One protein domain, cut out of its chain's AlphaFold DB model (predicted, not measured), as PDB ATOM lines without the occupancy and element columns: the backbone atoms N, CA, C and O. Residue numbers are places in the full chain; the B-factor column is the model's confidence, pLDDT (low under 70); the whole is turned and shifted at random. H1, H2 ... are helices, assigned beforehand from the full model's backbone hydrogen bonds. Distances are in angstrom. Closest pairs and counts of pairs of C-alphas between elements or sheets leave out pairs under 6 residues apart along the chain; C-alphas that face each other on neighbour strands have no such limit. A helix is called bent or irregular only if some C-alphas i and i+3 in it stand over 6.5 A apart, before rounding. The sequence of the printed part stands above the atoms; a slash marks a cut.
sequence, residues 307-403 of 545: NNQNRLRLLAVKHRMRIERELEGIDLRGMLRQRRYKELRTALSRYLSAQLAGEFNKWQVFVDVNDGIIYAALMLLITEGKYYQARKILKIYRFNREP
ATOM      1  N   ASN A 307     162.474 117.736  60.817       87.50
ATOM      2  CA  ASN A 307     163.887 118.118  60.754       87.50
ATOM      3  C   ASN A 307     164.086 119.578  60.313       87.50
ATOM      4  O   ASN A 307     164.916 120.282  60.895       87.50
ATOM      5  N   ASN A 308     163.304 120.062  59.343       87.00
ATOM      6  CA  ASN A 308     163.318 121.463  58.914       87.00
ATOM      7  C   ASN A 308     162.963 122.410  60.067       87.00
ATOM      8  O   ASN A 308     163.696 123.371  60.312       87.00
ATOM      9  N   GLN A 309     161.893 122.116  60.811       86.31
ATOM     10  CA  GLN A 309     161.500 122.906  61.981       86.31
ATOM     11  C   GLN A 309     162.607 122.937  63.043       86.31
ATOM     12  O   GLN A 309     162.957 124.006  63.544       86.31
ATOM     13  N   ASN A 310     163.216 121.787  63.353       90.38
ATOM     14  CA  ASN A 310     164.309 121.705  64.327       90.38
ATOM     15  C   ASN A 310     165.547 122.506  63.887       90.38
ATOM     16  O   ASN A 310     166.116 123.255  64.687       90.38
ATOM     17  N   ARG A 311     165.934 122.415  62.607       94.75
ATOM     18  CA  ARG A 311     167.020 123.220  62.023       94.75
ATOM     19  C   ARG A 311     166.741 124.715  62.169       94.75
ATOM     20  O   ARG A 311     167.630 125.467  62.571       94.75
ATOM     21  N   LEU A 312     165.523 125.151  61.845       93.75
ATOM     22  CA  LEU A 312     165.133 126.559  61.924       93.75
ATOM     23  C   LEU A 312     165.099 127.065  63.365       93.75
ATOM     24  O   LEU A 312     165.578 128.167  63.608       93.75
ATOM     25  N   ARG A 313     164.639 126.262  64.333       94.38
ATOM     26  CA  ARG A 313     164.713 126.603  65.766       94.38
ATOM     27  C   ARG A 313     166.156 126.841  66.222       94.38
ATOM     28  O   ARG A 313     166.429 127.830  66.896       94.38
ATOM     29  N   LEU A 314     167.104 126.001  65.797       96.44
ATOM     30  CA  LEU A 314     168.528 126.211  66.098       96.44
ATOM     31  C   LEU A 314     169.074 127.491  65.439       96.44
ATOM     32  O   LEU A 314     169.822 128.251  66.061       96.44
ATOM     33  N   LEU A 315     168.683 127.760  64.190       97.12
ATOM     34  CA  LEU A 315     169.030 129.008  63.509       97.12
ATOM     35  C   LEU A 315     168.424 130.229  64.206       97.12
ATOM     36  O   LEU A 315     169.112 131.241  64.322       97.12
ATOM     37  N   ALA A 316     167.195 130.138  64.713       97.19
ATOM     38  CA  ALA A 316     166.532 131.200  65.462       97.19
ATOM     39  C   ALA A 316     167.339 131.588  66.707       97.19
ATOM     40  O   ALA A 316     167.610 132.769  66.916       97.19
ATOM     41  N   VAL A 317     167.828 130.599  67.466       97.56
ATOM     42  CA  VAL A 317     168.711 130.825  68.624       97.56
ATOM     43  C   VAL A 317     170.006 131.524  68.201       97.56
ATOM     44  O   VAL A 317     170.412 132.509  68.818       97.56
ATOM     45  N   LYS A 318     170.636 131.075  67.109       97.75
ATOM     46  CA  LYS A 318     171.842 131.720  66.558       97.75
ATOM     47  C   LYS A 318     171.578 133.167  66.128       97.75
ATOM     48  O   LYS A 318     172.432 134.027  66.350       97.75
ATOM     49  N   HIS A 319     170.437 133.434  65.492       97.94
ATOM     50  CA  HIS A 319     170.028 134.782  65.108       97.94
ATOM     51  C   HIS A 319     169.812 135.654  66.339       97.94
ATOM     52  O   HIS A 319     170.428 136.715  66.404       97.94
ATOM     53  N   ARG A 320     169.046 135.178  67.331       97.94
ATOM     54  CA  ARG A 320     168.813 135.868  68.605       97.94
ATOM     55  C   ARG A 320     170.123 136.320  69.243       97.94
ATOM     56  O   ARG A 320     170.318 137.515  69.417       97.94
ATOM     57  N   MET A 321     171.061 135.397  69.476       97.56
ATOM     58  CA  MET A 321     172.345 135.709  70.125       97.56
ATOM     59  C   MET A 321     173.145 136.795  69.393       97.56
ATOM     60  O   MET A 321     173.808 137.615  70.021       97.56
ATOM     61  N   ARG A 322     173.121 136.789  68.055       97.44
ATOM     62  CA  ARG A 322     173.824 137.799  67.251       97.44
ATOM     63  C   ARG A 322     173.117 139.144  67.294       97.44
ATOM     64  O   ARG A 322     173.787 140.151  67.459       97.44
ATOM     65  N   ILE A 323     171.795 139.141  67.142       98.25
ATOM     66  CA  ILE A 323     170.972 140.352  67.136       98.25
ATOM     67  C   ILE A 323     171.074 141.055  68.489       98.25
ATOM     68  O   ILE A 323     171.351 142.245  68.528       98.25
ATOM     69  N   GLU A 324     170.917 140.326  69.593       96.75
ATOM     70  CA  GLU A 324     170.985 140.914  70.934       96.75
ATOM     71  C   GLU A 324     172.365 141.500  71.233       96.75
ATOM     72  O   GLU A 324     172.446 142.589  71.784       96.75
ATOM     73  N   ARG A 325     173.444 140.841  70.788       97.00
ATOM     74  CA  ARG A 325     174.807 141.374  70.906       97.00
ATOM     75  C   ARG A 325     175.046 142.607  70.030       97.00
ATOM     76  O   ARG A 325     175.720 143.533  70.454       97.00
ATOM     77  N   GLU A 326     174.556 142.608  68.790       96.69
ATOM     78  CA  GLU A 326     174.707 143.744  67.866       96.69
ATOM     79  C   GLU A 326     173.906 144.971  68.323       96.69
ATOM     80  O   GLU A 326     174.307 146.098  68.050       96.69
ATOM     81  N   LEU A 327     172.784 144.747  69.010       97.25
ATOM     82  CA  LEU A 327     171.891 145.794  69.503       97.25
ATOM     83  C   LEU A 327     172.140 146.159  70.974       97.25
ATOM     84  O   LEU A 327     171.444 147.018  71.517       97.25
ATOM     85  N   GLU A 328     173.133 145.545  71.617       95.50
ATOM     86  CA  GLU A 328     173.506 145.845  72.995       95.50
ATOM     87  C   GLU A 328     173.938 147.316  73.123       95.50
ATOM     88  O   GLU A 328     174.819 147.797  72.411       95.50
ATOM     89  N   GLY A 329     173.276 148.060  74.014       93.94
ATOM     90  CA  GLY A 329     173.527 149.490  74.223       93.94
ATOM     91  C   GLY A 329     172.934 150.433  73.163       93.94
ATOM     92  O   GLY A 329     173.081 151.647  73.299       93.94
ATOM     93  N   ILE A 330     172.244 149.927  72.134       96.50
ATOM     94  CA  ILE A 330     171.582 150.763  71.121       96.50
ATOM     95  C   ILE A 330     170.181 151.178  71.599       96.50
ATOM     96  O   ILE A 330     169.304 150.339  71.801       96.50
ATOM     97  N   ASP A 331     169.927 152.488  71.713       96.75
ATOM     98  CA  ASP A 331     168.606 153.025  72.086       96.75
ATOM     99  C   ASP A 331     167.634 153.068  70.890       96.75
ATOM    100  O   ASP A 331     167.387 154.112  70.278       96.75
ATOM    101  N   LEU A 332     167.052 151.911  70.560       97.62
ATOM    102  CA  LEU A 332     166.059 151.772  69.486       97.62
ATOM    103  C   LEU A 332     164.811 152.640  69.719       97.62
ATOM    104  O   LEU A 332     164.270 153.223  68.777       97.62
ATOM    105  N   ARG A 333     164.364 152.771  70.977       95.06
ATOM    106  CA  ARG A 333     163.207 153.613  71.328       95.06
ATOM    107  C   ARG A 333     163.529 155.095  71.144       95.06
ATOM    108  O   ARG A 333     162.683 155.855  70.681       95.06
ATOM    109  N   GLY A 334     164.750 155.510  71.472       96.12
ATOM    110  CA  GLY A 334     165.260 156.847  71.186       96.12
ATOM    111  C   GLY A 334     165.280 157.147  69.697       96.12
ATOM    112  O   GLY A 334     164.802 158.205  69.297       96.12
ATOM    113  N   MET A 335     165.738 156.203  68.870       97.31
ATOM    114  CA  MET A 335     165.707 156.352  67.411       97.31
ATOM    115  C   MET A 335     164.281 156.534  66.875       97.31
ATOM    116  O   MET A 335     164.076 157.408  66.033       97.31
ATOM    117  N   LEU A 336     163.297 155.783  67.390       94.19
ATOM    118  CA  LEU A 336     161.878 155.986  67.062       94.19
ATOM    119  C   LEU A 336     161.399 157.395  67.439       94.19
ATOM    120  O   LEU A 336     160.880 158.108  66.585       94.19
ATOM    121  N   ARG A 337     161.621 157.827  68.690       93.81
ATOM    122  CA  ARG A 337     161.214 159.167  69.165       93.81
ATOM    123  C   ARG A 337     161.868 160.298  68.369       93.81
ATOM    124  O   ARG A 337     161.250 161.331  68.142       93.81
ATOM    125  N   GLN A 338     163.115 160.100  67.947       95.75
ATOM    126  CA  GLN A 338     163.892 161.050  67.149       95.75
ATOM    127  C   GLN A 338     163.622 160.934  65.641       95.75
ATOM    128  O   GLN A 338     164.275 161.625  64.863       95.75
ATOM    129  N   ARG A 339     162.694 160.063  65.212       94.12
ATOM    130  CA  ARG A 339     162.337 159.833  63.800       94.12
ATOM    131  C   ARG A 339     163.524 159.406  62.924       94.12
ATOM    132  O   ARG A 339     163.571 159.668  61.723       94.12
ATOM    133  N   ARG A 340     164.503 158.703  63.503       95.69
ATOM    134  CA  ARG A 340     165.714 158.206  62.820       95.69
ATOM    135  C   ARG A 340     165.448 156.871  62.116       95.69
ATOM    136  O   ARG A 340     166.171 155.895  62.309       95.69
ATOM    137  N   TYR A 341     164.405 156.813  61.285       94.25
ATOM    138  CA  TYR A 341     163.907 155.564  60.689       94.25
ATOM    139  C   TYR A 341     164.940 154.846  59.811       94.25
ATOM    140  O   TYR A 341     165.023 153.621  59.839       94.25
ATOM    141  N   LYS A 342     165.784 155.588  59.080       94.12
ATOM    142  CA  LYS A 342     166.858 155.005  58.255       94.12
ATOM    143  C   LYS A 342     167.891 154.251  59.098       94.12
ATOM    144  O   LYS A 342     168.323 153.156  58.737       94.12
ATOM    145  N   GLU A 343     168.280 154.830  60.228       97.19
ATOM    146  CA  GLU A 343     169.231 154.218  61.159       97.19
ATOM    147  C   GLU A 343     168.586 153.050  61.898       97.19
ATOM    148  O   GLU A 343     169.179 151.976  61.981       97.19
ATOM    149  N   LEU A 344     167.330 153.216  62.321       97.31
ATOM    150  CA  LEU A 344     166.547 152.161  62.951       97.31
ATOM    151  C   LEU A 344     166.399 150.938  62.034       97.31
ATOM    152  O   LEU A 344     166.640 149.811  62.460       97.31
ATOM    153  N   ARG A 345     166.078 151.151  60.753       97.19
ATOM    154  CA  ARG A 345     166.019 150.095  59.734       97.19
ATOM    155  C   ARG A 345     167.365 149.405  59.548       97.19
ATOM    156  O   ARG A 345     167.400 148.189  59.377       97.19
ATOM    157  N   THR A 346     168.457 150.163  59.587       97.62
ATOM    158  CA  THR A 346     169.812 149.607  59.477       97.62
ATOM    159  C   THR A 346     170.120 148.708  60.673       97.62
ATOM    160  O   THR A 346     170.526 147.562  60.476       97.62
ATOM    161  N   ALA A 347     169.834 149.172  61.893       97.62
ATOM    162  CA  ALA A 347     170.013 148.403  63.124       97.62
ATOM    163  C   ALA A 347     169.152 147.123  63.141       97.62
ATOM    164  O   ALA A 347     169.644 146.035  63.425       97.62
ATOM    165  N   LEU A 348     167.877 147.225  62.758       98.25
ATOM    166  CA  LEU A 348     166.930 146.104  62.771       98.25
ATOM    167  C   LEU A 348     167.031 145.182  61.549       98.25
ATOM    168  O   LEU A 348     166.336 144.166  61.492       98.25
ATOM    169  N   SER A 349     167.888 145.499  60.574       97.81
ATOM    170  CA  SER A 349     167.969 144.788  59.292       97.81
ATOM    171  C   SER A 349     168.162 143.279  59.454       97.81
ATOM    172  O   SER A 349     167.483 142.501  58.780       97.81
ATOM    173  N   ARG A 350     169.021 142.843  60.387       97.31
ATOM    174  CA  ARG A 350     169.253 141.418  60.666       97.31
ATOM    175  C   ARG A 350     168.017 140.735  61.246       97.31
ATOM    176  O   ARG A 350     167.705 139.624  60.822       97.31
ATOM    177  N   TYR A 351     167.336 141.378  62.195       98.06
ATOM    178  CA  TYR A 351     166.118 140.831  62.796       98.06
ATOM    179  C   TYR A 351     165.007 140.706  61.756       98.06
ATOM    180  O   TYR A 351     164.479 139.614  61.562       98.06
ATOM    181  N   LEU A 352     164.724 141.788  61.026       97.94
ATOM    182  CA  LEU A 352     163.696 141.808  59.986       97.94
ATOM    183  C   LEU A 352     163.973 140.758  58.907       97.94
ATOM    184  O   LEU A 352     163.074 140.001  58.557       97.94
ATOM    185  N   SER A 353     165.219 140.657  58.433       96.56
ATOM    186  CA  SER A 353     165.597 139.664  57.417       96.56
ATOM    187  C   SER A 353     165.434 138.226  57.913       96.56
ATOM    188  O   SER A 353     165.013 137.367  57.148       96.56
ATOM    189  N   ALA A 354     165.760 137.952  59.182       96.00
ATOM    190  CA  ALA A 354     165.627 136.616  59.756       96.00
ATOM    191  C   ALA A 354     164.159 136.246  60.024       96.00
ATOM    192  O   ALA A 354     163.705 135.194  59.585       96.00
ATOM    193  N   GLN A 355     163.404 137.109  60.710       96.31
ATOM    194  CA  GLN A 355     162.034 136.807  61.134       96.31
ATOM    195  C   GLN A 355     161.034 136.802  59.968       96.31
ATOM    196  O   GLN A 355     160.085 136.018  59.988       96.31
ATOM    197  N   LEU A 356     161.239 137.650  58.951       95.00
ATOM    198  CA  LEU A 356     160.388 137.703  57.754       95.00
ATOM    199  C   LEU A 356     160.826 136.722  56.658       95.00
ATOM    200  O   LEU A 356     160.191 136.677  55.603       95.00
ATOM    201  N   ALA A 357     161.881 135.932  56.881       93.25
ATOM    202  CA  ALA A 357     162.292 134.903  55.936       93.25
ATOM    203  C   ALA A 357     161.152 133.898  55.701       93.25
ATOM    204  O   ALA A 357     160.505 133.440  56.649       93.25
ATOM    205  N   GLY A 358     160.943 133.514  54.437       86.44
ATOM    206  CA  GLY A 358     159.849 132.621  54.039       86.44
ATOM    207  C   GLY A 358     159.810 131.318  54.842       86.44
ATOM    208  O   GLY A 358     158.743 130.912  55.287       86.44
ATOM    209  N   GLU A 359     160.974 130.716  55.125       86.62
ATOM    210  CA  GLU A 359     161.069 129.486  55.924       86.62
ATOM    211  C   GLU A 359     160.616 129.672  57.384       86.62
ATOM    212  O   GLU A 359     159.932 128.803  57.925       86.62
ATOM    213  N   PHE A 360     160.960 130.797  58.021       89.50
ATOM    214  CA  PHE A 360     160.576 131.085  59.410       89.50
ATOM    215  C   PHE A 360     159.074 131.305  59.525       89.50
ATOM    216  O   PHE A 360     158.429 130.736  60.402       89.50
ATOM    217  N   ASN A 361     158.508 132.073  58.596       83.19
ATOM    218  CA  ASN A 361     157.075 132.320  58.566       83.19
ATOM    219  C   ASN A 361     156.290 131.049  58.183       83.19
ATOM    220  O   ASN A 361     155.231 130.782  58.746       83.19
ATOM    221  N   LYS A 362     156.805 130.221  57.260       78.88
ATOM    222  CA  LYS A 362     156.197 128.932  56.878       78.88
ATOM    223  C   LYS A 362     156.066 127.996  58.079       78.88
ATOM    224  O   LYS A 362     155.009 127.405  58.270       78.88
ATOM    225  N   TRP A 363     157.116 127.898  58.891       81.81
ATOM    226  CA  TRP A 363     157.168 126.998  60.045       81.81
ATOM    227  C   TRP A 363     156.805 127.649  61.378       81.81
ATOM    228  O   TRP A 363     156.996 127.029  62.421       81.81
ATOM    229  N   GLN A 364     156.310 128.890  61.343       85.25
ATOM    230  CA  GLN A 364     155.980 129.692  62.522       85.25
ATOM    231  C   GLN A 364     157.108 129.707  63.577       85.25
ATOM    232  O   GLN A 364     156.871 129.681  64.784       85.25
ATOM    233  N   VAL A 365     158.365 129.731  63.121       90.94
ATOM    234  CA  VAL A 365     159.540 129.740  63.999       90.94
ATOM    235  C   VAL A 365     159.810 131.174  64.441       90.94
ATOM    236  O   VAL A 365     159.973 132.082  63.623       90.94
ATOM    237  N   PHE A 366     159.884 131.368  65.752       95.25
ATOM    238  CA  PHE A 366     160.091 132.671  66.365       95.25
ATOM    239  C   PHE A 366     161.573 132.932  66.667       95.25
ATOM    240  O   PHE A 366     162.245 132.125  67.313       95.25
ATOM    241  N   VAL A 367     162.093 134.071  66.203       96.88
ATOM    242  CA  VAL A 367     163.398 134.610  66.603       96.88
ATOM    243  C   VAL A 367     163.198 135.381  67.905       96.88
ATOM    244  O   VAL A 367     162.896 136.571  67.908       96.88
ATOM    245  N   ASP A 368     163.358 134.653  69.002       95.75
ATOM    246  CA  ASP A 368     162.969 135.000  70.372       95.75
ATOM    247  C   ASP A 368     163.820 136.107  71.039       95.75
ATOM    248  O   ASP A 368     164.437 135.890  72.075       95.75
ATOM    249  N   VAL A 369     163.908 137.293  70.434       96.19
ATOM    250  CA  VAL A 369     164.616 138.469  70.986       96.19
ATOM    251  C   VAL A 369     163.792 139.186  72.069       96.19
ATOM    252  O   VAL A 369     162.612 138.892  72.265       96.19
ATOM    253  N   ASN A 370     164.391 140.135  72.793       93.12
ATOM    254  CA  ASN A 370     163.649 140.961  73.755       93.12
ATOM    255  C   ASN A 370     162.542 141.815  73.099       93.12
ATOM    256  O   ASN A 370     162.655 142.228  71.941       93.12
ATOM    257  N   ASP A 371     161.494 142.125  73.865       93.88
ATOM    258  CA  ASP A 371     160.297 142.817  73.364       93.88
ATOM    259  C   ASP A 371     160.580 144.249  72.885       93.88
ATOM    260  O   ASP A 371     159.921 144.739  71.973       93.88
ATOM    261  N   GLY A 372     161.630 144.902  73.397       95.19
ATOM    262  CA  GLY A 372     162.060 146.219  72.920       95.19
ATOM    263  C   GLY A 372     162.490 146.220  71.447       95.19
ATOM    264  O   GLY A 372     162.173 147.160  70.716       95.19
ATOM    265  N   ILE A 373     163.166 145.158  70.995       97.38
ATOM    266  CA  ILE A 373     163.542 144.971  69.583       97.38
ATOM    267  C   ILE A 373     162.295 144.709  68.732       97.38
ATOM    268  O   ILE A 373     162.165 145.266  67.640       97.38
ATOM    269  N   ILE A 374     161.370 143.890  69.238       97.56
ATOM    270  CA  ILE A 374     160.137 143.511  68.535       97.56
ATOM    271  C   ILE A 374     159.242 144.730  68.359       97.56
ATOM    272  O   ILE A 374     158.866 145.042  67.232       97.56
ATOM    273  N   TYR A 375     158.977 145.473  69.434       98.06
ATOM    274  CA  TYR A 375     158.231 146.724  69.396       98.06
ATOM    275  C   TYR A 375     158.832 147.703  68.383       98.06
ATOM    276  O   TYR A 375     158.119 148.235  67.531       98.06
ATOM    277  N   ALA A 376     160.158 147.886  68.404       98.19
ATOM    278  CA  ALA A 376     160.828 148.773  67.461       98.19
ATOM    279  C   ALA A 376     160.665 148.324  65.998       98.19
ATOM    280  O   ALA A 376     160.461 149.159  65.115       98.19
ATOM    281  N   ALA A 377     160.707 147.013  65.743       98.38
ATOM    282  CA  ALA A 377     160.474 146.436  64.425       98.38
ATOM    283  C   ALA A 377     159.020 146.580  63.959       98.38
ATOM    284  O   ALA A 377     158.801 146.966  62.810       98.38
ATOM    285  N   LEU A 378     158.040 146.324  64.834       98.56
ATOM    286  CA  LEU A 378     156.620 146.516  64.532       98.56
ATOM    287  C   LEU A 378     156.339 147.981  64.190       98.56
ATOM    288  O   LEU A 378     155.806 148.264  63.120       98.56
ATOM    289  N   MET A 379     156.772 148.913  65.044       98.44
ATOM    290  CA  MET A 379     156.553 150.346  64.838       98.44
ATOM    291  C   MET A 379     157.225 150.867  63.568       98.44
ATOM    292  O   MET A 379     156.607 151.636  62.834       98.44
ATOM    293  N   LEU A 380     158.454 150.431  63.268       98.31
ATOM    294  CA  LEU A 380     159.129 150.784  62.017       98.31
ATOM    295  C   LEU A 380     158.314 150.320  60.799       98.31
ATOM    296  O   LEU A 380     158.023 151.126  59.918       98.31
ATOM    297  N   LEU A 381     157.903 149.048  60.775       98.38
ATOM    298  CA  LEU A 381     157.134 148.484  59.667       98.38
ATOM    299  C   LEU A 381     155.774 149.170  59.498       98.38
ATOM    300  O   LEU A 381     155.399 149.471  58.371       98.38
ATOM    301  N   ILE A 382     155.052 149.438  60.588       98.38
ATOM    302  CA  ILE A 382     153.764 150.148  60.544       98.38
ATOM    303  C   ILE A 382     153.954 151.569  60.000       98.38
ATOM    304  O   ILE A 382     153.224 151.980  59.105       98.38
ATOM    305  N   THR A 383     154.971 152.293  60.483       97.00
ATOM    306  CA  THR A 383     155.266 153.669  60.044       97.00
ATOM    307  C   THR A 383     155.518 153.741  58.536       97.00
ATOM    308  O   THR A 383     155.030 154.642  57.860       97.00
ATOM    309  N   GLU A 384     156.225 152.755  57.988       95.06
ATOM    310  CA  GLU A 384     156.573 152.679  56.564       95.06
ATOM    311  C   GLU A 384     155.481 152.047  55.680       95.06
ATOM    312  O   GLU A 384     155.749 151.724  54.521       95.06
ATOM    313  N   GLY A 385     154.277 151.817  56.212       95.19
ATOM    314  CA  GLY A 385     153.149 151.240  55.469       95.19
ATOM    315  C   GLY A 385     153.282 149.743  55.190       95.19
ATOM    316  O   GLY A 385     152.619 149.174  54.327       95.19
ATOM    317  N   LYS A 386     154.159 149.065  55.935       96.12
ATOM    318  CA  LYS A 386     154.415 147.618  55.865       96.12
ATOM    319  C   LYS A 386     153.740 146.878  57.017       96.12
ATOM    320  O   LYS A 386     154.249 145.863  57.499       96.12
ATOM    321  N   TYR A 387     152.574 147.356  57.453       96.69
ATOM    322  CA  TYR A 387     151.813 146.779  58.565       96.69
ATOM    323  C   TYR A 387     151.491 145.286  58.348       96.69
ATOM    324  O   TYR A 387     151.472 144.508  59.296       96.69
ATOM    325  N   TYR A 388     151.333 144.841  57.098       94.88
ATOM    326  CA  TYR A 388     151.133 143.430  56.748       94.88
ATOM    327  C   TYR A 388     152.348 142.544  57.086       94.88
ATOM    328  O   TYR A 388     152.188 141.365  57.410       94.88
ATOM    329  N   GLN A 389     153.572 143.090  57.054       96.06
ATOM    330  CA  GLN A 389     154.772 142.405  57.548       96.06
ATOM    331  C   GLN A 389     154.810 142.408  59.078       96.06
ATOM    332  O   GLN A 389     155.129 141.381  59.674       96.06
ATOM    333  N   ALA A 390     154.416 143.517  59.714       97.12
ATOM    334  CA  ALA A 390     154.281 143.590  61.170       97.12
ATOM    335  C   ALA A 390     153.281 142.538  61.686       97.12
ATOM    336  O   ALA A 390     153.576 141.816  62.634       97.12
ATOM    337  N   ARG A 391     152.161 142.342  60.977       95.50
ATOM    338  CA  ARG A 391     151.142 141.332  61.293       95.50
ATOM    339  C   ARG A 391     151.690 139.906  61.240       95.50
ATOM    340  O   ARG A 391     151.323 139.084  62.074       95.50
ATOM    341  N   LYS A 392     152.588 139.607  60.290       93.62
ATOM    342  CA  LYS A 392     153.281 138.306  60.215       93.62
ATOM    343  C   LYS A 392     154.157 138.074  61.449       93.62
ATOM    344  O   LYS A 392     154.087 137.000  62.038       93.62
ATOM    345  N   ILE A 393     154.925 139.084  61.867       96.31
ATOM    346  CA  ILE A 393     155.748 139.017  63.087       96.31
ATOM    347  C   ILE A 393     154.857 138.824  64.317       96.31
ATOM    348  O   ILE A 393     155.107 137.924  65.115       96.31
ATOM    349  N   LEU A 394     153.789 139.614  64.439       95.31
ATOM    350  CA  LEU A 394     152.897 139.579  65.593       95.31
ATOM    351  C   LEU A 394     152.123 138.258  65.715       95.31
ATOM    352  O   LEU A 394     151.965 137.754  66.823       95.31
ATOM    353  N   LYS A 395     151.693 137.655  64.595       92.69
ATOM    354  CA  LYS A 395     151.061 136.321  64.589       92.69
ATOM    355  C   LYS A 395     151.987 135.278  65.223       92.69
ATOM    356  O   LYS A 395     151.551 134.511  66.075       92.69
ATOM    357  N   ILE A 396     153.260 135.263  64.822       92.38
ATOM    358  CA  ILE A 396     154.260 134.329  65.360       92.38
ATOM    359  C   ILE A 396     154.570 134.664  66.823       92.38
ATOM    360  O   ILE A 396     154.660 133.759  67.647       92.38
ATOM    361  N   TYR A 397     154.686 135.950  67.158       94.44
ATOM    362  CA  TYR A 397     154.898 136.407  68.529       94.44
ATOM    363  C   TYR A 397     153.794 135.909  69.470       94.44
ATOM    364  O   TYR A 397     154.109 135.229  70.440       94.44
ATOM    365  N   ARG A 398     152.514 136.151  69.145       92.19
ATOM    366  CA  ARG A 398     151.363 135.741  69.975       92.19
ATOM    367  C   ARG A 398     151.249 134.228  70.157       92.19
ATOM    368  O   ARG A 398     150.680 133.776  71.139       92.19
ATOM    369  N   PHE A 399     151.784 133.439  69.227       88.88
ATOM    370  CA  PHE A 399     151.848 131.986  69.389       88.88
ATOM    371  C   PHE A 399     152.873 131.552  70.455       88.88
ATOM    372  O   PHE A 399     152.766 130.459  71.004       88.88
ATOM    373  N   ASN A 400     153.877 132.387  70.736       89.06
ATOM    374  CA  ASN A 400     155.010 132.049  71.601       89.06
ATOM    375  C   ASN A 400     155.057 132.858  72.912       89.06
ATOM    376  O   ASN A 400     155.685 132.403  73.867       89.06
ATOM    377  N   ARG A 401     154.448 134.048  72.966       91.12
ATOM    378  CA  ARG A 401     154.483 134.977  74.105       91.12
ATOM    379  C   ARG A 401     153.159 135.724  74.264       91.12
ATOM    380  O   ARG A 401     152.460 135.983  73.285       91.12
ATOM    381  N   GLU A 402     152.881 136.136  75.497       93.75
ATOM    382  CA  GLU A 402     151.831 137.110  75.800       93.75
ATOM    383  C   GLU A 402     152.357 138.539  75.582       93.75
ATOM    384  O   GLU A 402     153.467 138.837  76.027       93.75
ATOM    385  N   PRO A 403     151.603 139.421  74.901       94.31
ATOM    386  CA  PRO A 403     152.038 140.784  74.612       94.31
ATOM    387  C   PRO A 403     151.992 141.692  75.845       94.31
ATOM    388  O   PRO A 403     151.013 141.697  76.592       94.31
TER     389      PRO A 403
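What this domain is: This is residues 307 to 403 of the 545 residues of a protein of Ruminococcaceae bacterium FB2012 (UniProt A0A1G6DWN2). Two crossing helices, H3 and H5, make the core: the longest helix, H1, runs beside part of H3 the opposite way, and H5 folds back into H6 as a helical hairpin on another side of H3 from H1. Short H2 packs on H3 and H5 near one end of the elongated outline, and short H4 lies towards the other end, near H1 and H6. The printed part has 97 residues with six named helices, H1 to H6 in order, and no named strand; its class is all helix. It is compact, with a radius of gyration of the C-alphas of 12.9 A, and spans 43 by 27 by 23 A.

Where its parts are: Find C-alpha 307 at (163.887, 118.118, 60.754); from there H1 runs 28.7 A to residue 326. H2 covers residues 332 to 337, 8.8 A. Look next at C-alpha 341 at (163.907, 155.564, 60.689), where H3 begins; it runs 18.9 A to residue 355. H3 is irregular: C-alphas 347 and 350 are 7.4 A apart. H4 holds residues 358 to 362, 5.9 A, and H5 holds residues 371 to 383, 17.9 A. H6 runs 19.9 A from residue 387 to C-alpha 400 at (155.010, 132.049, 71.601).

How they stand to each other: Begin with H3 and H5, the hubs, which touch three helices each. They touch each other at a tilt of 67 degrees, only just steep, opposite ways; their closest C-alphas, Leu 348 and Ala 377, are 6.7 A apart. Residues 316 to 323 of H1 alone touch residues 350 to 354 of H3, at a shallow tilt of 25 degrees, opposite ways; the closest C-alphas, Ile 323 and Tyr 351, are 6.5 A apart. H2 and H3 form a helical hairpin at a steep tilt of 43 degrees, with the C-alphas of Met 335 and Leu 344 closest at 6.2 A. H2 also touches H5, closest at the C-alphas of Leu 332 and Ala 376, 6.4 A. H5 and H6 form a helical hairpin at a shallow tilt of 24 degrees, closest at the C-alphas of Leu 378 and Ala 390, 5.0 A. H4 is close to H1 but not clearly touching, with the C-alphas of Leu 312 and Phe 360 closest at 6.9 A. H1 is apart from H5 and H6. Every O i to N i+4 pair is within hydrogen-bond range in H1, H2, H4, H5 and H6; in H3, 9 of 11 are.

The domain as a whole: The C-alphas farthest apart, those of Asn 307 and Gln 338, are 43.4 A apart. The printed part has no cut. No link is long; the link from H4 to H5, 8 residues, is short, and the others are tight. The mean pLDDT of the printed part is 94.7, and no printed residue is under 70.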